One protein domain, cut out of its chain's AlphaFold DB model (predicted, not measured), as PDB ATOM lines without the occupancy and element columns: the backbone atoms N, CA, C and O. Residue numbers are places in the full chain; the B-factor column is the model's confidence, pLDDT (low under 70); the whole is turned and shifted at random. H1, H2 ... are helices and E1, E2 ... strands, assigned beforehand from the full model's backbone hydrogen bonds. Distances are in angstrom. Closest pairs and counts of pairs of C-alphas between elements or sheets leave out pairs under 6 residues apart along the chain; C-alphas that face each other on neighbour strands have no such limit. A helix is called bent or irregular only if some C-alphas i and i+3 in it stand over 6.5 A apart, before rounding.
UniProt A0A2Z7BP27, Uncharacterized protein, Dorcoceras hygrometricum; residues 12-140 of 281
ATOM      1  N   ILE A  12     -47.248 -44.910 -22.796       73.56
ATOM      2  CA  ILE A  12     -48.664 -44.840 -23.156       73.56
ATOM      3  C   ILE A  12     -48.892 -45.738 -24.364       73.56
ATOM      4  O   ILE A  12     -48.286 -45.542 -25.417       73.56
ATOM      5  N   ASN A  13     -49.804 -46.702 -24.231       75.12
ATOM      6  CA  ASN A  13     -50.287 -47.450 -25.385       75.12
ATOM      7  C   ASN A  13     -51.432 -46.662 -26.028       75.12
ATOM      8  O   ASN A  13     -52.593 -46.810 -25.644       75.12
ATOM      9  N   PHE A  14     -51.083 -45.805 -26.989       75.38
ATOM     10  CA  PHE A  14     -52.052 -44.963 -27.691       75.38
ATOM     11  C   PHE A  14     -53.132 -45.781 -28.393       75.38
ATOM     12  O   PHE A  14     -54.295 -45.414 -28.293       75.38
ATOM     13  N   ASP A  15     -52.787 -46.897 -29.038       80.31
ATOM     14  CA  ASP A  15     -53.767 -47.713 -29.763       80.31
ATOM     15  C   ASP A  15     -54.859 -48.214 -28.809       80.31
ATOM     16  O   ASP A  15     -56.046 -48.063 -29.074       80.31
ATOM     17  N   SER A  16     -54.460 -48.671 -27.620       79.94
ATOM     18  CA  SER A  16     -55.397 -49.120 -26.591       79.94
ATOM     19  C   SER A  16     -56.235 -47.970 -26.014       79.94
ATOM     20  O   SER A  16     -57.437 -48.113 -25.810       79.94
ATOM     21  N   VAL A  17     -55.634 -46.809 -25.743       78.69
ATOM     22  CA  VAL A  17     -56.352 -45.672 -25.140       78.69
ATOM     23  C   VAL A  17     -57.316 -44.998 -26.125       78.69
ATOM     24  O   VAL A  17     -58.368 -44.508 -25.723       78.69
ATOM     25  N   LEU A  18     -57.003 -45.004 -27.419       81.94
ATOM     26  CA  LEU A  18     -57.865 -44.433 -28.458       81.94
ATOM     27  C   LEU A  18     -59.056 -45.336 -28.816       81.94
ATOM     28  O   LEU A  18     -60.004 -44.856 -29.433       81.94
ATOM     29  N   GLU A  19     -59.029 -46.610 -28.416       82.94
ATOM     30  CA  GLU A  19     -60.149 -47.559 -28.535       82.94
ATOM     31  C   GLU A  19     -61.212 -47.395 -27.430       82.94
ATOM     32  O   GLU A  19     -62.264 -48.042 -27.471       82.94
ATOM     33  N   ILE A  20     -60.973 -46.542 -26.428       82.06
ATOM     34  CA  ILE A  20     -61.971 -46.201 -25.407       82.06
ATOM     35  C   ILE A  20     -63.155 -45.512 -26.105       82.06
ATOM     36  O   ILE A  20     -62.984 -44.517 -26.795       82.06
ATOM     37  N   THR A  21     -64.371 -46.037 -25.949       79.38
ATOM     38  CA  THR A  21     -65.590 -45.518 -26.612       79.38
ATOM     39  C   THR A  21     -66.552 -44.831 -25.644       79.38
ATOM     40  O   THR A  21     -67.453 -44.109 -26.059       79.38
ATOM     41  N   ASP A  22     -66.338 -45.038 -24.352       79.25
ATOM     42  CA  ASP A  22     -67.166 -44.622 -23.224       79.25
ATOM     43  C   ASP A  22     -66.763 -43.263 -22.628       79.25
ATOM     44  O   ASP A  22     -67.437 -42.777 -21.728       79.25
ATOM     45  N   ASN A  23     -65.707 -42.610 -23.137       78.88
ATOM     46  CA  ASN A  23     -65.297 -41.276 -22.684       78.88
ATOM     47  C   ASN A  23     -64.717 -40.429 -23.834       78.88
ATOM     48  O   ASN A  23     -63.518 -40.452 -24.119       78.88
ATOM     49  N   ALA A  24     -65.589 -39.681 -24.516       82.38
ATOM     50  CA  ALA A  24     -65.223 -38.890 -25.691       82.38
ATOM     51  C   ALA A  24     -64.233 -37.753 -25.374       82.38
ATOM     52  O   ALA A  24     -63.335 -37.482 -26.173       82.38
ATOM     53  N   GLU A  25     -64.364 -37.111 -24.210       82.00
ATOM     54  CA  GLU A  25     -63.489 -36.011 -23.784       82.00
ATOM     55  C   GLU A  25     -62.045 -36.485 -23.635       82.00
ATOM     56  O   GLU A  25     -61.118 -35.899 -24.196       82.00
ATOM     57  N   MET A  26     -61.846 -37.619 -22.973       80.56
ATOM     58  CA  MET A  26     -60.536 -38.235 -22.839       80.56
ATOM     59  C   MET A  26     -59.939 -38.642 -24.184       80.56
ATOM     60  O   MET A  26     -58.775 -38.347 -24.457       80.56
ATOM     61  N   VAL A  27     -60.709 -39.319 -25.037       80.94
ATOM     62  CA  VAL A  27     -60.218 -39.711 -26.366       80.94
ATOM     63  C   VAL A  27     -59.798 -38.470 -27.151       80.94
ATOM     64  O   VAL A  27     -58.759 -38.492 -27.809       80.94
ATOM     65  N   SER A  28     -60.533 -37.360 -27.023       82.69
ATOM     66  CA  SER A  28     -60.164 -36.082 -27.640       82.69
ATOM     67  C   SER A  28     -58.844 -35.513 -27.097       82.69
ATOM     68  O   SER A  28     -58.030 -35.007 -27.874       82.69
ATOM     69  N   MET A  29     -58.560 -35.678 -25.799       85.38
ATOM     70  CA  MET A  29     -57.271 -35.321 -25.198       85.38
ATOM     71  C   MET A  29     -56.131 -36.162 -25.792       85.38
ATOM     72  O   MET A  29     -55.118 -35.608 -26.214       85.38
ATOM     73  N   PHE A  30     -56.298 -37.484 -25.901       83.50
ATOM     74  CA  PHE A  30     -55.275 -38.352 -26.501       83.50
ATOM     75  C   PHE A  30     -55.100 -38.110 -28.004       83.50
ATOM     76  O   PHE A  30     -53.968 -38.122 -28.483       83.50
ATOM     77  N   LYS A  31     -56.172 -37.799 -28.744       84.38
ATOM     78  CA  LYS A  31     -56.088 -37.338 -30.141       84.38
ATOM     79  C   LYS A  31     -55.342 -36.014 -30.272       84.38
ATOM     80  O   LYS A  31     -54.549 -35.848 -31.198       84.38
ATOM     81  N   THR A  32     -55.536 -35.103 -29.323       83.81
ATOM     82  CA  THR A  32     -54.760 -33.861 -29.255       83.81
ATOM     83  C   THR A  32     -53.280 -34.175 -29.036       83.81
ATOM     84  O   THR A  32     -52.447 -33.667 -29.783       83.81
ATOM     85  N   LEU A  33     -52.945 -35.084 -28.115       80.06
ATOM     86  CA  LEU A  33     -51.566 -35.553 -27.903       80.06
ATOM     87  C   LEU A  33     -50.964 -36.269 -29.129       80.06
ATOM     88  O   LEU A  33     -49.766 -36.144 -29.375       80.06
ATOM     89  N   GLU A  34     -51.760 -36.994 -29.926       80.12
ATOM     90  CA  GLU A  34     -51.290 -37.527 -31.217       80.12
ATOM     91  C   GLU A  34     -50.928 -36.391 -32.179       80.12
ATOM     92  O   GLU A  34     -49.872 -36.425 -32.810       80.12
ATOM     93  N   SER A  35     -51.778 -35.364 -32.265       79.62
ATOM     94  CA  SER A  35     -51.577 -34.231 -33.176       79.62
ATOM     95  C   SER A  35     -50.408 -33.317 -32.792       79.62
ATOM     96  O   SER A  35     -49.884 -32.613 -33.653       79.62
ATOM     97  N   THR A  36     -49.968 -33.335 -31.528       77.94
ATOM     98  CA  THR A  36     -48.778 -32.599 -31.070       77.94
ATOM     99  C   THR A  36     -47.469 -33.354 -31.309       77.94
ATOM    100  O   THR A  36     -46.411 -32.841 -30.953       77.94
ATOM    101  N   GLY A  37     -47.522 -34.569 -31.869       77.19
ATOM    102  CA  GLY A  37     -46.344 -35.413 -32.097       77.19
ATOM    103  C   GLY A  37     -45.881 -36.194 -30.865       77.19
ATOM    104  O   GLY A  37     -45.050 -37.089 -30.968       77.19
ATOM    105  N   LEU A  38     -46.479 -35.972 -29.691       82.06
ATOM    106  CA  LEU A  38     -46.086 -36.668 -28.460       82.06
ATOM    107  C   LEU A  38     -46.353 -38.180 -28.493       82.06
ATOM    108  O   LEU A  38     -45.801 -38.905 -27.664       82.06
ATOM    109  N   LYS A  39     -47.139 -38.678 -29.459       83.12
ATOM    110  CA  LYS A  39     -47.342 -40.120 -29.671       83.12
ATOM    111  C   LYS A  39     -46.023 -40.867 -29.845       83.12
ATOM    112  O   LYS A  39     -45.838 -41.895 -29.202       83.12
ATOM    113  N   GLY A  40     -45.117 -40.363 -30.685       81.62
ATOM    114  CA  GLY A  40     -43.832 -41.024 -30.929       81.62
ATOM    115  C   GLY A  40     -42.984 -41.073 -29.661       81.62
ATOM    116  O   GLY A  40     -42.417 -42.108 -29.327       81.62
ATOM    117  N   PHE A  41     -42.962 -39.964 -28.921       84.38
ATOM    118  CA  PHE A  41     -42.166 -39.812 -27.707       84.38
ATOM    119  C   PHE A  41     -42.691 -40.643 -26.524       84.38
ATOM    120  O   PHE A  41     -41.907 -41.221 -25.776       84.38
ATOM    121  N   LEU A  42     -44.012 -40.718 -26.330       81.56
ATOM    122  CA  LEU A  42     -44.640 -41.417 -25.196       81.56
ATOM    123  C   LEU A  42     -45.027 -42.872 -25.513       81.56
ATOM    124  O   LEU A  42     -45.290 -43.652 -24.595       81.56
ATOM    125  N   GLY A  43     -45.053 -43.233 -26.797       75.88
ATOM    126  CA  GLY A  43     -45.355 -44.572 -27.307       75.88
ATOM    127  C   GLY A  43     -44.123 -45.421 -27.634       75.88
ATOM    128  O   GLY A  43     -44.258 -46.425 -28.331       75.88
ATOM    129  N   CYS A  44     -42.926 -45.026 -27.182       75.19
ATOM    130  CA  CYS A  44     -41.689 -45.769 -27.435       75.19
ATOM    131  C   CYS A  44     -41.806 -47.244 -27.016       75.19
ATOM    132  O   CYS A  44     -42.324 -47.525 -25.933       75.19
ATOM    133  N   PRO A  45     -41.257 -48.190 -27.803       68.31
ATOM    134  CA  PRO A  45     -41.211 -49.597 -27.423       68.31
ATOM    135  C   PRO A  45     -40.573 -49.809 -26.045       68.31
ATOM    136  O   PRO A  45     -39.608 -49.143 -25.670       68.31
ATOM    137  N   SER A  46     -41.074 -50.788 -25.294       69.06
ATOM    138  CA  SER A  46     -40.617 -51.138 -23.939       69.06
ATOM    139  C   SER A  46     -39.321 -51.967 -23.930       69.06
ATOM    140  O   SER A  46     -39.182 -52.926 -23.169       69.06
ATOM    141  N   VAL A  47     -38.384 -51.625 -24.819       78.25
ATOM    142  CA  VAL A  47     -37.107 -52.325 -24.999       78.25
ATOM    143  C   VAL A  47     -35.972 -51.417 -24.552       78.25
ATOM    144  O   VAL A  47     -35.797 -50.336 -25.111       78.25
ATOM    145  N   LEU A  48     -35.198 -51.873 -23.569       83.94
ATOM    146  CA  LEU A  48     -34.037 -51.155 -23.053       83.94
ATOM    147  C   LEU A  48     -32.737 -51.905 -23.338       83.94
ATOM    148  O   LEU A  48     -32.699 -53.136 -23.347       83.94
ATOM    149  N   TYR A  49     -31.666 -51.139 -23.496       88.25
ATOM    150  CA  TYR A  49     -30.298 -51.622 -23.650       88.25
ATOM    151  C   TYR A  49     -29.489 -51.092 -22.464       88.25
ATOM    152  O   TYR A  49     -28.996 -49.971 -22.489       88.25
ATOM    153  N   GLU A  50     -29.472 -51.843 -21.358       86.81
ATOM    154  CA  GLU A  50     -28.985 -51.336 -20.061       86.81
ATOM    155  C   GLU A  50     -27.519 -50.911 -20.106       86.81
ATOM    156  O   GLU A  50     -27.186 -49.835 -19.618       86.81
ATOM    157  N   ARG A  51     -26.660 -51.721 -20.733       89.06
ATOM    158  CA  ARG A  51     -25.227 -51.416 -20.838       89.06
ATOM    159  C   ARG A  51     -24.992 -50.146 -21.646       89.06
ATOM    160  O   ARG A  51     -24.195 -49.300 -21.261       89.06
ATOM    161  N   GLU A  52     -25.702 -50.015 -22.757       90.75
ATOM    162  CA  GLU A  52     -25.610 -48.875 -23.659       90.75
ATOM    163  C   GLU A  52     -26.180 -47.604 -23.021       90.75
ATOM    164  O   GLU A  52     -25.620 -46.528 -23.208       90.75
ATOM    165  N   LEU A  53     -27.240 -47.716 -22.216       89.44
ATOM    166  CA  LEU A  53     -27.759 -46.601 -21.421       89.44
ATOM    167  C   LEU A  53     -26.770 -46.163 -20.339       89.44
ATOM    168  O   LEU A  53     -26.590 -44.967 -20.143       89.44
ATOM    169  N   GLU A  54     -26.122 -47.092 -19.639       89.00
ATOM    170  CA  GLU A  54     -25.088 -46.749 -18.653       89.00
ATOM    171  C   GLU A  54     -23.919 -46.007 -19.307       89.00
ATOM    172  O   GLU A  54     -23.555 -44.927 -18.843       89.00
ATOM    173  N   GLN A  55     -23.414 -46.515 -20.437       91.62
ATOM    174  CA  GLN A  55     -22.374 -45.846 -21.229       91.62
ATOM    175  C   GLN A  55     -22.814 -44.470 -21.728       91.62
ATOM    176  O   GLN A  55     -22.051 -43.505 -21.624       91.62
ATOM    177  N   PHE A  56     -24.054 -44.378 -22.222       92.81
ATOM    178  CA  PHE A  56     -24.660 -43.119 -22.619       92.81
ATOM    179  C   PHE A  56     -24.577 -42.131 -21.471       92.81
ATOM    180  O   PHE A  56     -23.965 -41.089 -21.635       92.81
ATOM    181  N   TYR A  57     -25.111 -42.460 -20.295       90.12
ATOM    182  CA  TYR A  57     -25.053 -41.539 -19.172       90.12
ATOM    183  C   TYR A  57     -23.591 -41.200 -18.848       90.12
ATOM    184  O   TYR A  57     -23.256 -40.026 -18.735       90.12
ATOM    185  N   ASP A  58     -22.694 -42.177 -18.733       90.44
ATOM    186  CA  ASP A  58     -21.264 -41.983 -18.424       90.44
ATOM    187  C   ASP A  58     -20.521 -40.985 -19.302       90.44
ATOM    188  O   ASP A  58     -19.608 -40.323 -18.808       90.44
ATOM    189  N   THR A  59     -20.976 -40.783 -20.530       92.62
ATOM    190  CA  THR A  59     -20.261 -39.976 -21.520       92.62
ATOM    191  C   THR A  59     -21.099 -38.861 -22.143       92.62
ATOM    192  O   THR A  59     -20.542 -37.996 -22.820       92.62
ATOM    193  N   ALA A  60     -22.415 -38.862 -21.927       93.12
ATOM    194  CA  ALA A  60     -23.329 -37.932 -22.561       93.12
ATOM    195  C   ALA A  60     -23.097 -36.498 -22.092       93.12
ATOM    196  O   ALA A  60     -22.972 -36.206 -20.901       93.12
ATOM    197  N   MET A  61     -23.110 -35.591 -23.057       93.12
ATOM    198  CA  MET A  61     -23.101 -34.155 -22.846       93.12
ATOM    199  C   MET A  61     -24.006 -33.490 -23.872       93.12
ATOM    200  O   MET A  61     -24.086 -33.927 -25.021       93.12
ATOM    201  N   VAL A  62     -24.664 -32.413 -23.457       93.19
ATOM    202  CA  VAL A  62     -25.405 -31.540 -24.366       93.19
ATOM    203  C   VAL A  62     -24.520 -30.352 -24.699       93.19
ATOM    204  O   VAL A  62     -23.986 -29.701 -23.798       93.19
ATOM    205  N   LYS A  63     -24.343 -30.070 -25.987       91.19
ATOM    206  CA  LYS A  63     -23.619 -28.890 -26.455       91.19
ATOM    207  C   LYS A  63     -24.352 -28.295 -27.645       91.19
ATOM    208  O   LYS A  63     -24.585 -28.989 -28.621       91.19
ATOM    209  N   GLU A  64     -24.684 -27.008 -27.554       88.12
ATOM    210  CA  GLU A  64     -25.372 -26.277 -28.634       88.12
ATOM    211  C   GLU A  64     -26.678 -26.964 -29.094       88.12
ATOM    212  O   GLU A  64     -27.057 -26.863 -30.250       88.12
ATOM    213  N   GLY A  65     -27.371 -27.657 -28.180       86.19
ATOM    214  CA  GLY A  65     -28.610 -28.396 -28.463       86.19
ATOM    215  C   GLY A  65     -28.415 -29.852 -28.892       86.19
ATOM    216  O   GLY A  65     -29.352 -30.641 -28.794       86.19
ATOM    217  N   ASP A  66     -27.197 -30.243 -29.261       92.69
ATOM    218  CA  ASP A  66     -26.887 -31.604 -29.687       92.69
ATOM    219  C   ASP A  66     -26.449 -32.471 -28.503       92.69
ATOM    220  O   ASP A  66     -25.622 -32.070 -27.675       92.69
ATOM    221  N   ILE A  67     -26.958 -33.703 -28.448       94.56
ATOM    222  CA  ILE A  67     -26.504 -34.707 -27.484       94.56
ATOM    223  C   ILE A  67     -25.332 -35.462 -28.106       94.56
ATOM    224  O   ILE A  67     -25.490 -36.165 -29.105       94.56
ATOM    225  N   THR A  68     -24.155 -35.356 -27.497       95.06
ATOM    226  CA  THR A  68     -22.979 -36.160 -27.847       95.06
ATOM    227  C   THR A  68     -22.739 -37.188 -26.757       95.06
ATOM    228  O   THR A  68     -22.702 -36.832 -25.584       95.06
ATOM    229  N   CYS A  69     -22.566 -38.452 -27.122       94.56
ATOM    230  CA  CYS A  69     -22.293 -39.538 -26.179       94.56
ATOM    231  C   CYS A  69     -21.403 -40.602 -26.825       94.56
ATOM    232  O   CYS A  69     -21.234 -40.627 -28.042       94.56
ATOM    233  N   GLU A  70     -20.849 -41.495 -26.018       94.12
ATOM    234  CA  GLU A  70     -20.142 -42.684 -26.471       94.12
ATOM    235  C   GLU A  70     -20.926 -43.934 -26.070       94.12
ATOM    236  O   GLU A  70     -21.196 -44.176 -24.894       94.12
ATOM    237  N   VAL A  71     -21.292 -44.744 -27.062       92.81
ATOM    238  CA  VAL A  71     -22.016 -46.001 -26.860       92.81
ATOM    239  C   VAL A  71     -21.388 -47.079 -27.733       92.81
ATOM    240  O   VAL A  71     -21.107 -46.865 -28.913       92.81
ATOM    241  N   SER A  72     -21.130 -48.249 -27.150       89.06
ATOM    242  CA  SER A  72     -20.449 -49.375 -27.806       89.06
ATOM    243  C   SER A  72     -19.099 -48.982 -28.442       89.06
ATOM    244  O   SER A  72     -18.741 -49.482 -29.510       89.06
ATOM    245  N   GLY A  73     -18.358 -48.070 -27.798       86.88
ATOM    246  CA  GLY A  73     -17.061 -47.562 -28.270       86.88
ATOM    247  C   GLY A  73     -17.149 -46.622 -29.477       86.88
ATOM    248  O   GLY A  73     -16.159 -46.433 -30.187       86.88
ATOM    249  N   LYS A  74     -18.338 -46.082 -29.767       91.25
ATOM    250  CA  LYS A  74     -18.585 -45.156 -30.877       91.25
ATOM    251  C   LYS A  74     -19.152 -43.854 -30.350       91.25
ATOM    252  O   LYS A  74     -20.077 -43.863 -29.546       91.25
ATOM    253  N   VAL A  75     -18.629 -42.747 -30.862       93.69
ATOM    254  CA  VAL A  75     -19.181 -41.420 -30.591       93.69
ATOM    255  C   VAL A  75     -20.432 -41.233 -31.440       93.69
ATOM    256  O   VAL A  75     -20.372 -41.288 -32.669       93.69
ATOM    257  N   VAL A  76     -21.558 -41.020 -30.773       94.56
ATOM    258  CA  VAL A  76     -22.867 -40.775 -31.369       94.56
ATOM    259  C   VAL A  76     -23.226 -39.319 -31.130       94.56
ATOM    260  O   VAL A  76     -23.172 -38.836 -29.999       94.56
ATOM    261  N   VAL A  77     -23.624 -38.638 -32.202       95.19
ATOM    262  CA  VAL A  77     -24.163 -37.280 -32.146       95.19
ATOM    263  C   VAL A  77     -25.632 -37.334 -32.548       95.19
ATOM    264  O   VAL A  77     -25.994 -37.800 -33.636       95.19
ATOM    265  N   ILE A  78     -26.491 -36.893 -31.641       94.38
ATOM    266  CA  ILE A  78     -27.926 -36.764 -31.856       94.38
ATOM    267  C   ILE A  78     -28.203 -35.272 -31.958       94.38
ATOM    268  O   ILE A  78     -28.213 -34.578 -30.943       94.38
ATOM    269  N   SER A  79     -28.408 -34.797 -33.185       93.44
ATOM    270  CA  SER A  79     -28.784 -33.406 -33.393       93.44
ATOM    271  C   SER A  79     -30.216 -33.133 -32.950       93.44
ATOM    272  O   SER A  79     -31.060 -34.039 -32.961       93.44
ATOM    273  N   GLU A  80     -30.508 -31.877 -32.626       92.19
ATOM    274  CA  GLU A  80     -31.867 -31.432 -32.296       92.19
ATOM    275  C   GLU A  80     -32.883 -31.817 -33.387       92.19
ATOM    276  O   GLU A  80     -33.910 -32.424 -33.087       92.19
ATOM    277  N   ASP A  81     -32.559 -31.581 -34.661       91.44
ATOM    278  CA  ASP A  81     -33.425 -31.944 -35.791       91.44
ATOM    279  C   ASP A  81     -33.678 -33.455 -35.877       91.44
ATOM    280  O   ASP A  81     -34.783 -33.902 -36.199       91.44
ATOM    281  N   ARG A  82     -32.657 -34.265 -35.580       92.25
ATOM    282  CA  ARG A  82     -32.777 -35.724 -35.573       92.25
ATOM    283  C   ARG A  82     -33.667 -36.183 -34.425       92.25
ATOM    284  O   ARG A  82     -34.495 -37.074 -34.619       92.25
ATOM    285  N   PHE A  83     -33.508 -35.587 -33.248       91.94
ATOM    286  CA  PHE A  83     -34.339 -35.881 -32.088       91.94
ATOM    287  C   PHE A  83     -35.801 -35.477 -32.345       91.94
ATOM    288  O   PHE A  83     -36.704 -36.305 -32.191       91.94
ATOM    289  N   ALA A  84     -36.030 -34.261 -32.844       90.88
ATOM    290  CA  ALA A  84     -37.344 -33.771 -33.246       90.88
ATOM    291  C   ALA A  84     -37.992 -34.681 -34.299       90.88
ATOM    292  O   ALA A  84     -39.112 -35.155 -34.107       90.88
ATOM    293  N   GLY A  85     -37.270 -34.997 -35.377       89.81
ATOM    294  CA  GLY A  85     -37.762 -35.828 -36.474       89.81
ATOM    295  C   GLY A  85     -38.085 -37.265 -36.062       89.81
ATOM    296  O   GLY A  85     -39.076 -37.819 -36.531       89.81
ATOM    297  N   MET A  86     -37.302 -37.854 -35.150       88.69
ATOM    298  CA  MET A  86     -37.538 -39.213 -34.643       88.69
ATOM    299  C   MET A  86     -38.891 -39.345 -33.939       88.69
ATOM    300  O   MET A  86     -39.562 -40.369 -34.064       88.69
ATOM    301  N   PHE A  87     -39.291 -38.311 -33.201       87.44
ATOM    302  CA  PHE A  87     -40.515 -38.339 -32.406       87.44
ATOM    303  C   PHE A  87     -41.635 -37.464 -32.961       87.44
ATOM    304  O   PHE A  87     -42.723 -37.485 -32.402       87.44
ATOM    305  N   GLY A  88     -41.408 -36.722 -34.046       86.62
ATOM    306  CA  GLY A  88     -42.367 -35.750 -34.575       86.62
ATOM    307  C   GLY A  88     -42.593 -34.553 -33.647       86.62
ATOM    308  O   GLY A  88     -43.682 -33.983 -33.650       86.62
ATOM    309  N   LEU A  89     -41.601 -34.196 -32.827       86.19
ATOM    310  CA  LEU A  89     -41.688 -33.094 -31.867       86.19
ATOM    311  C   LEU A  89     -41.334 -31.748 -32.517       86.19
ATOM    312  O   LEU A  89     -40.568 -31.716 -33.482       86.19
ATOM    313  N   PRO A  90     -41.850 -30.620 -31.992       84.00
ATOM    314  CA  PRO A  90     -41.308 -29.309 -32.328       84.00
ATOM    315  C   PRO A  90     -39.870 -29.175 -31.806       84.00
ATOM    316  O   PRO A  90     -39.519 -29.754 -30.779       84.00
ATOM    317  N   THR A  91     -39.059 -28.368 -32.488       85.56
ATOM    318  CA  THR A  91     -37.705 -28.011 -32.039       85.56
ATOM    319  C   THR A  91     -37.740 -27.026 -30.862       85.56
ATOM    320  O   THR A  91     -36.932 -27.101 -29.944       85.56
ATOM    321  N   GLU A  92     -38.752 -26.149 -30.782       84.81
ATOM    322  CA  GLU A  92     -38.873 -25.196 -29.669       84.81
ATOM    323  C   GLU A  92     -38.887 -25.905 -28.296       84.81
ATOM    324  O   GLU A  92     -39.810 -26.656 -27.971       84.81
ATOM    325  N   GLY A  93     -37.864 -25.625 -27.478       82.56
ATOM    326  CA  GLY A  93     -37.730 -26.138 -26.110       82.56
ATOM    327  C   GLY A  93     -37.063 -27.513 -25.976       82.56
ATOM    328  O   GLY A  93     -36.942 -28.034 -24.863       82.56
ATOM    329  N   LEU A  94     -36.593 -28.092 -27.082       86.44
ATOM    330  CA  LEU A  94     -35.969 -29.413 -27.114       86.44
ATOM    331  C   LEU A  94     -34.545 -29.425 -26.524       86.44
ATOM    332  O   LEU A  94     -34.132 -30.434 -25.952       86.44
ATOM    333  N   VAL A  95     -33.840 -28.290 -26.546       87.81
ATOM    334  CA  VAL A  95     -32.552 -28.110 -25.847       87.81
ATOM    335  C   VAL A  95     -32.699 -28.349 -24.341       87.81
ATOM    336  O   VAL A  95     -32.011 -29.202 -23.786       87.81
ATOM    337  N   ASN A  96     -33.665 -27.685 -23.697       88.19
ATOM    338  CA  ASN A  96     -33.937 -27.860 -22.265       88.19
ATOM    339  C   ASN A  96     -34.303 -29.317 -21.943       88.19
ATOM    340  O   ASN A  96     -33.864 -29.867 -20.937       88.19
ATOM    341  N   LEU A  97     -35.098 -29.962 -22.807       87.94
ATOM    342  CA  LEU A  97     -35.437 -31.376 -22.635       87.94
ATOM    343  C   LEU A  97     -34.198 -32.273 -22.750       87.94
ATOM    344  O   LEU A  97     -34.048 -33.207 -21.968       87.94
ATOM    345  N   SER A  98     -33.314 -32.001 -23.708       90.06
ATOM    346  CA  SER A  98     -32.079 -32.767 -23.898       90.06
ATOM    347  C   SER A  98     -31.177 -32.672 -22.671       90.06
ATOM    348  O   SER A  98     -30.628 -33.682 -22.235       90.06
ATOM    349  N   GLU A  99     -31.079 -31.488 -22.063       90.25
ATOM    350  CA  GLU A  99     -30.363 -31.294 -20.799       90.25
ATOM    351  C   GLU A  99     -30.988 -32.122 -19.667       90.25
ATOM    352  O   GLU A  99     -30.277 -32.865 -18.990       90.25
ATOM    353  N   GLU A 100     -32.317 -32.095 -19.513       87.88
ATOM    354  CA  GLU A 100     -33.017 -32.918 -18.513       87.88
ATOM    355  C   GLU A 100     -32.837 -34.431 -18.732       87.88
ATOM    356  O   GLU A 100     -32.827 -35.203 -17.769       87.88
ATOM    357  N   MET A 101     -32.739 -34.872 -19.988       87.12
ATOM    358  CA  MET A 101     -32.529 -36.278 -20.348       87.12
ATOM    359  C   MET A 101     -31.106 -36.753 -20.048       87.12
ATOM    360  O   MET A 101     -30.916 -37.937 -19.774       87.12
ATOM    361  N   VAL A 102     -30.118 -35.859 -20.112       88.75
ATOM    362  CA  VAL A 102     -28.695 -36.174 -19.897       88.75
ATOM    363  C   VAL A 102     -28.280 -35.989 -18.435       88.75
ATOM    364  O   VAL A 102     -27.381 -36.689 -17.956       88.75
ATOM    365  N   ASP A 103     -28.940 -35.102 -17.689       84.00
ATOM    366  CA  ASP A 103     -28.594 -34.811 -16.299       84.00
ATOM    367  C   ASP A 103     -28.874 -35.997 -15.356       84.00
ATOM    368  O   ASP A 103     -29.972 -36.195 -14.833       84.00
ATOM    369  N   LYS A 104     -27.824 -36.772 -15.064       71.75
ATOM    370  CA  LYS A 104     -27.875 -37.920 -14.141       71.75
ATOM    371  C   LYS A 104     -28.279 -37.569 -12.718       71.75
ATOM    372  O   LYS A 104     -28.667 -38.467 -11.963       71.75
ATOM    373  N   THR A 105     -28.098 -36.315 -12.308       68.00
ATOM    374  CA  THR A 105     -28.451 -35.880 -10.954       68.00
ATOM    375  C   THR A 105     -29.968 -35.802 -10.798       68.00
ATOM    376  O   THR A 105     -30.500 -36.032  -9.705       68.00
ATOM    377  N   LEU A 106     -30.686 -35.613 -11.909       64.75
ATOM    378  CA  LEU A 106     -32.132 -35.688 -11.954       64.75
ATOM    379  C   LEU A 106     -32.570 -37.150 -11.990       64.75
ATOM    380  O   LEU A 106     -32.379 -37.878 -12.963       64.75
ATOM    381  N   LYS A 107     -33.318 -37.569 -10.964       66.06
ATOM    382  CA  LYS A 107     -34.057 -38.847 -10.992       66.06
ATOM    383  C   LYS A 107     -34.958 -38.976 -12.236       66.06
ATOM    384  O   LYS A 107     -35.296 -40.092 -12.622       66.06
ATOM    385  N   LYS A 108     -35.320 -37.839 -12.847       68.75
ATOM    386  CA  LYS A 108     -36.127 -37.709 -14.063       68.75
ATOM    387  C   LYS A 108     -35.425 -38.247 -15.315       68.75
ATOM    388  O   LYS A 108     -36.112 -38.867 -16.120       68.75
ATOM    389  N   ALA A 109     -34.100 -38.111 -15.443       74.19
ATOM    390  CA  ALA A 109     -33.348 -38.573 -16.617       74.19
ATOM    391  C   ALA A 109     -33.608 -40.060 -16.911       74.19
ATOM    392  O   ALA A 109     -33.950 -40.449 -18.026       74.19
ATOM    393  N   LYS A 110     -33.627 -40.886 -15.855       74.69
ATOM    394  CA  LYS A 110     -33.936 -42.324 -15.948       74.69
ATOM    395  C   LYS A 110     -35.332 -42.626 -16.502       74.69
ATOM    396  O   LYS A 110     -35.531 -43.700 -17.063       74.69
ATOM    397  N   GLY A 111     -36.285 -41.704 -16.367       78.50
ATOM    398  CA  GLY A 111     -37.630 -41.824 -16.936       78.50
ATOM    399  C   GLY A 111     -37.654 -41.777 -18.467       78.50
ATOM    400  O   GLY A 111     -38.614 -42.262 -19.062       78.50
ATOM    401  N   PHE A 112     -36.591 -41.269 -19.101       84.25
ATOM    402  CA  PHE A 112     -36.461 -41.152 -20.554       84.25
ATOM    403  C   PHE A 112     -35.702 -42.314 -21.217       84.25
ATOM    404  O   PHE A 112     -35.348 -42.254 -22.395       84.25
ATOM    405  N   ALA A 113     -35.428 -43.391 -20.473       84.69
ATOM    406  CA  ALA A 113     -34.615 -44.513 -20.941       84.69
ATOM    407  C   ALA A 113     -35.122 -45.130 -22.260       84.69
ATOM    408  O   ALA A 113     -34.321 -45.498 -23.118       84.69
ATOM    409  N   ALA A 114     -36.443 -45.213 -22.447       84.25
ATOM    410  CA  ALA A 114     -37.033 -45.759 -23.668       84.25
ATOM    411  C   ALA A 114     -36.788 -44.846 -24.881       84.25
ATOM    412  O   ALA A 114     -36.389 -45.319 -25.944       84.25
ATOM    413  N   GLN A 115     -36.972 -43.535 -24.712       88.44
ATOM    414  CA  GLN A 115     -36.721 -42.525 -25.742       88.44
ATOM    415  C   GLN A 115     -35.239 -42.504 -26.132       88.44
ATOM    416  O   GLN A 115     -34.913 -42.528 -27.317       88.44
ATOM    417  N   LEU A 116     -34.339 -42.561 -25.147       90.12
ATOM    418  CA  LEU A 116     -32.897 -42.646 -25.383       90.12
ATOM    419  C   LEU A 116     -32.512 -43.917 -26.149       90.12
ATOM    420  O   LEU A 116     -31.742 -43.844 -27.102       90.12
ATOM    421  N   CYS A 117     -33.095 -45.072 -25.815       89.19
ATOM    422  CA  CYS A 117     -32.846 -46.310 -26.561       89.19
ATOM    423  C   CYS A 117     -33.269 -46.202 -28.031       89.19
ATOM    424  O   CYS A 117     -32.545 -46.671 -28.911       89.19
ATOM    425  N   VAL A 118     -34.418 -45.579 -28.310       89.88
ATOM    426  CA  VAL A 118     -34.885 -45.344 -29.686       89.88
ATOM    427  C   VAL A 118     -33.916 -44.428 -30.437       89.88
ATOM    428  O   VAL A 118     -33.516 -44.755 -31.556       89.88
ATOM    429  N   LEU A 119     -33.481 -43.329 -29.812       91.50
ATOM    430  CA  LEU A 119     -32.530 -42.396 -30.418       91.50
ATOM    431  C   LEU A 119     -31.196 -43.061 -30.737       91.50
ATOM    432  O   LEU A 119     -30.730 -42.971 -31.871       91.50
ATOM    433  N   LEU A 120     -30.610 -43.777 -29.781       91.31
ATOM    434  CA  LEU A 120     -29.325 -44.436 -29.986       91.31
ATOM    435  C   LEU A 120     -29.418 -45.534 -31.056       91.31
ATOM    436  O   LEU A 120     -28.530 -45.659 -31.895       91.31
ATOM    437  N   LYS A 121     -30.520 -46.294 -31.081       89.44
ATOM    438  CA  LYS A 121     -30.745 -47.357 -32.074       89.44
ATOM    439  C   LYS A 121     -30.992 -46.814 -33.480       89.44
ATOM    440  O   LYS A 121     -30.815 -47.538 -34.454       89.44
ATOM    441  N   SER A 122     -31.403 -45.553 -33.594       88.75
ATOM    442  CA  SER A 122     -31.581 -44.920 -34.897       88.75
ATOM    443  C   SER A 122     -30.262 -44.662 -35.624       88.75
ATOM    444  O   SER A 122     -30.285 -44.334 -36.808       88.75
ATOM    445  N   ASP A 123     -29.119 -44.776 -34.938       87.25
ATOM    446  CA  ASP A 123     -27.815 -44.631 -35.571       87.25
ATOM    447  C   ASP A 123     -27.385 -45.972 -36.174       87.25
ATOM    448  O   ASP A 123     -27.159 -46.925 -35.425       87.25
ATOM    449  N   PRO A 124     -27.236 -46.085 -37.505       85.25
ATOM    450  CA  PRO A 124     -26.881 -47.355 -38.136       85.25
ATOM    451  C   PRO A 124     -25.472 -47.819 -37.751       85.25
ATOM    452  O   PRO A 124     -25.125 -48.982 -37.961       85.25
ATOM    453  N   THR A 125     -24.643 -46.924 -37.207       86.56
ATOM    454  CA  THR A 125     -23.309 -47.284 -36.743       86.56
ATOM    455  C   THR A 125     -23.341 -47.923 -35.358       86.56
ATOM    456  O   THR A 125     -22.415 -48.660 -35.030       86.56
ATOM    457  N   VAL A 126     -24.381 -47.720 -34.550       88.38
ATOM    458  CA  VAL A 126     -24.441 -48.251 -33.184       88.38
ATOM    459  C   VAL A 126     -24.925 -49.697 -33.206       88.38
ATOM    460  O   VAL A 126     -26.048 -50.003 -33.598       88.38
ATOM    461  N   THR A 127     -24.077 -50.607 -32.728       89.75
ATOM    462  CA  THR A 127     -24.463 -52.001 -32.514       89.75
ATOM    463  C   THR A 127     -24.999 -52.136 -31.097       89.75
ATOM    464  O   THR A 127     -24.232 -52.093 -30.134       89.75
ATOM    465  N   MET A 128     -26.318 -52.279 -30.983       87.81
ATOM    466  CA  MET A 128     -26.993 -52.531 -29.713       87.81
ATOM    467  C   MET A 128     -26.765 -53.962 -29.226       87.81
ATOM    468  O   MET A 128     -26.835 -54.907 -30.017       87.81
ATOM    469  N   GLY A 129     -26.513 -54.116 -27.927       86.69
ATOM    470  CA  GLY A 129     -26.371 -55.403 -27.265       86.69
ATOM    471  C   GLY A 129     -27.693 -56.140 -27.026       86.69
ATOM    472  O   GLY A 129     -28.660 -56.039 -27.782       86.69
ATOM    473  N   GLU A 130     -27.723 -56.923 -25.948       85.50
ATOM    474  CA  GLU A 130     -28.898 -57.701 -25.569       85.50
ATOM    475  C   GLU A 130     -30.035 -56.773 -25.129       85.50
ATOM    476  O   GLU A 130     -29.902 -55.980 -24.197       85.50
ATOM    477  N   ALA A 131     -31.156 -56.878 -25.835       85.62
ATOM    478  CA  ALA A 131     -32.370 -56.153 -25.527       85.62
ATOM    479  C   ALA A 131     -33.035 -56.748 -24.286       85.62
ATOM    480  O   ALA A 131     -33.327 -57.945 -24.241       85.62
ATOM    481  N   LYS A 132     -33.367 -55.897 -23.320       81.75
ATOM    482  CA  LYS A 132     -34.179 -56.277 -22.171       81.75
ATOM    483  C   LYS A 132     -35.586 -55.732 -22.343       81.75
ATOM    484  O   LYS A 132     -35.799 -54.522 -22.417       81.75
ATOM    485  N   THR A 133     -36.551 -56.635 -22.432       70.62
ATOM    486  CA  THR A 133     -37.968 -56.279 -22.490       70.62
ATOM    487  C   THR A 133     -38.478 -55.965 -21.092       70.62
ATOM    488  O   THR A 133     -38.191 -56.702 -20.144       70.62
ATOM    489  N   PHE A 134     -39.269 -54.905 -20.962       63.41
ATOM    490  CA  PHE A 134     -39.996 -54.627 -19.728       63.41
ATOM    491  C   PHE A 134     -40.909 -55.803 -19.348       63.41
ATOM    492  O   PHE A 134     -41.688 -56.296 -20.162       63.41
ATOM    493  N   ILE A 135     -40.844 -56.206 -18.080       51.78
ATOM    494  CA  ILE A 135     -41.942 -56.905 -17.400       51.78
ATOM    495  C   ILE A 135     -43.037 -55.840 -17.173       51.78
ATOM    496  O   ILE A 135     -42.680 -54.695 -16.893       51.78
ATOM    497  N   PRO A 136     -44.341 -56.134 -17.344       47.34
ATOM    498  CA  PRO A 136     -45.348 -55.091 -17.519       47.34
ATOM    499  C   PRO A 136     -45.406 -54.135 -16.317       47.34
ATOM    500  O   PRO A 136     -45.777 -54.535 -15.217       47.34
ATOM    501  N   LEU A 137     -45.071 -52.860 -16.531       53.00
ATOM    502  CA  LEU A 137     -45.214 -51.774 -15.558       53.00
ATOM    503  C   LEU A 137     -45.890 -50.576 -16.216       53.00
ATOM    504  O   LEU A 137     -45.611 -50.288 -17.373       53.00
ATOM    505  N   LYS A 138     -46.778 -49.926 -15.444       56.16
ATOM    506  CA  LYS A 138     -47.515 -48.661 -15.667       56.16
ATOM    507  C   LYS A 138     -47.665 -48.192 -17.124       56.16
ATOM    508  O   LYS A 138     -47.571 -47.001 -17.404       56.16
ATOM    509  N   ILE A 139     -47.967 -49.111 -18.041       59.44
ATOM    510  CA  ILE A 139     -48.468 -48.748 -19.359       59.44
ATOM    511  C   ILE A 139     -49.840 -48.144 -19.107       59.44
ATOM    512  O   ILE A 139     -50.744 -48.812 -18.585       59.44
ATOM    513  N   LEU A 140     -49.987 -46.869 -19.443       63.19
ATOM    514  CA  LEU A 140     -51.297 -46.253 -19.466       63.19
ATOM    515  C   LEU A 140     -52.074 -46.933 -20.600       63.19
ATOM    516  O   LEU A 140     -51.782 -46.746 -21.780       63.19
TER     517      LEU A 140
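Overview. This is residues 12 to 140 of the 281 residues of an uncharacterized protein of Dorcoceras hygrometricum (UniProt A0A2Z7BP27). A small sheet of three antiparallel strands, E1, E2 and E3, makes one end of the domain, with H6 over one of its faces, H4 beside it at its level, and H7 running through the middle of the whole. Beyond H5 and H3, the helices H1 and H2 form a separate small lobe at the other end, and residues 122 to 140, with no named element, run from the sheet's end back to that lobe. The printed part has 129 residues with seven named helices and three named strands, in the order H1 H2 H3 H4 E1 E2 E3 H5 H6 H7; the sheet's order is E1 - E2 - E3, and the class is mostly helix. It is compact, with a radius of gyration of the C-alphas of 15.6 A and spans of 50 by 34 by 29 A.

Along the chain. Look first at the strands: E1 is residues 61 to 63, E2 residues 66 to 71, 15.5 A long, and E3 residues 74 to 78, 12.6 A. Find C-alpha 66 at (-26.887, -31.604, -29.687), where E2 begins. Before them come H1, residues 14 to 18, from C-alpha 14 at (-52.052, -44.963, -27.691); H2, residues 24 to 35, 16.2 A; H3, residues 38 to 42; and H4, residues 50 to 59, 14.4 A. After them come H5, residues 80 to 87, 11.1 A; H6, residues 94 to 102, 12.3 A; and H7, residues 109 to 121, 18.0 A, ending at C-alpha 121 at (-30.745, -47.357, -32.074). H7 is irregular: C-alphas 111 and 114 are 7.8 A apart.

Arrangement. E1, E2 and E3 form a meander, each strand the antiparallel neighbour of the one before, in two hairpins; look for N 61 and O 68 at 2.8 A, and N 69 and O 76 at 3.0 A. H6 is on the sheet at a height of 8.5 A, along the strands, at 13 degrees to E1 on the local plane. H4 stands at the sheet's level; its closest C-alphas to E2 are Thr 59 and Cys 69, 5.1 A. H7 touches H6 with residues 109 to 112 alone, closest at the C-alphas of Met 101 and Ala 109, 4.5 A, about perpendicular at 75 degrees. H5 touches H3, closest at the C-alphas of Gly 40 and Phe 87, 4.5 A. H1 touches H2, closest at the C-alphas of Leu 18 and Val 27, 5.7 A; both are apart from the sheet's strands. Every O i to N i+4 pair is within hydrogen-bond range in H1 to H6, and 6 of 9 in H7.

Size, cuts and confidence. The C-alphas of Asp 22 and Gly 73, the two farthest apart, are 50.4 A apart. The printed part has no cut, and no link is long. Look for pLDDT under 70 at residues 45 to 46, 105 to 108 and 134 to 140.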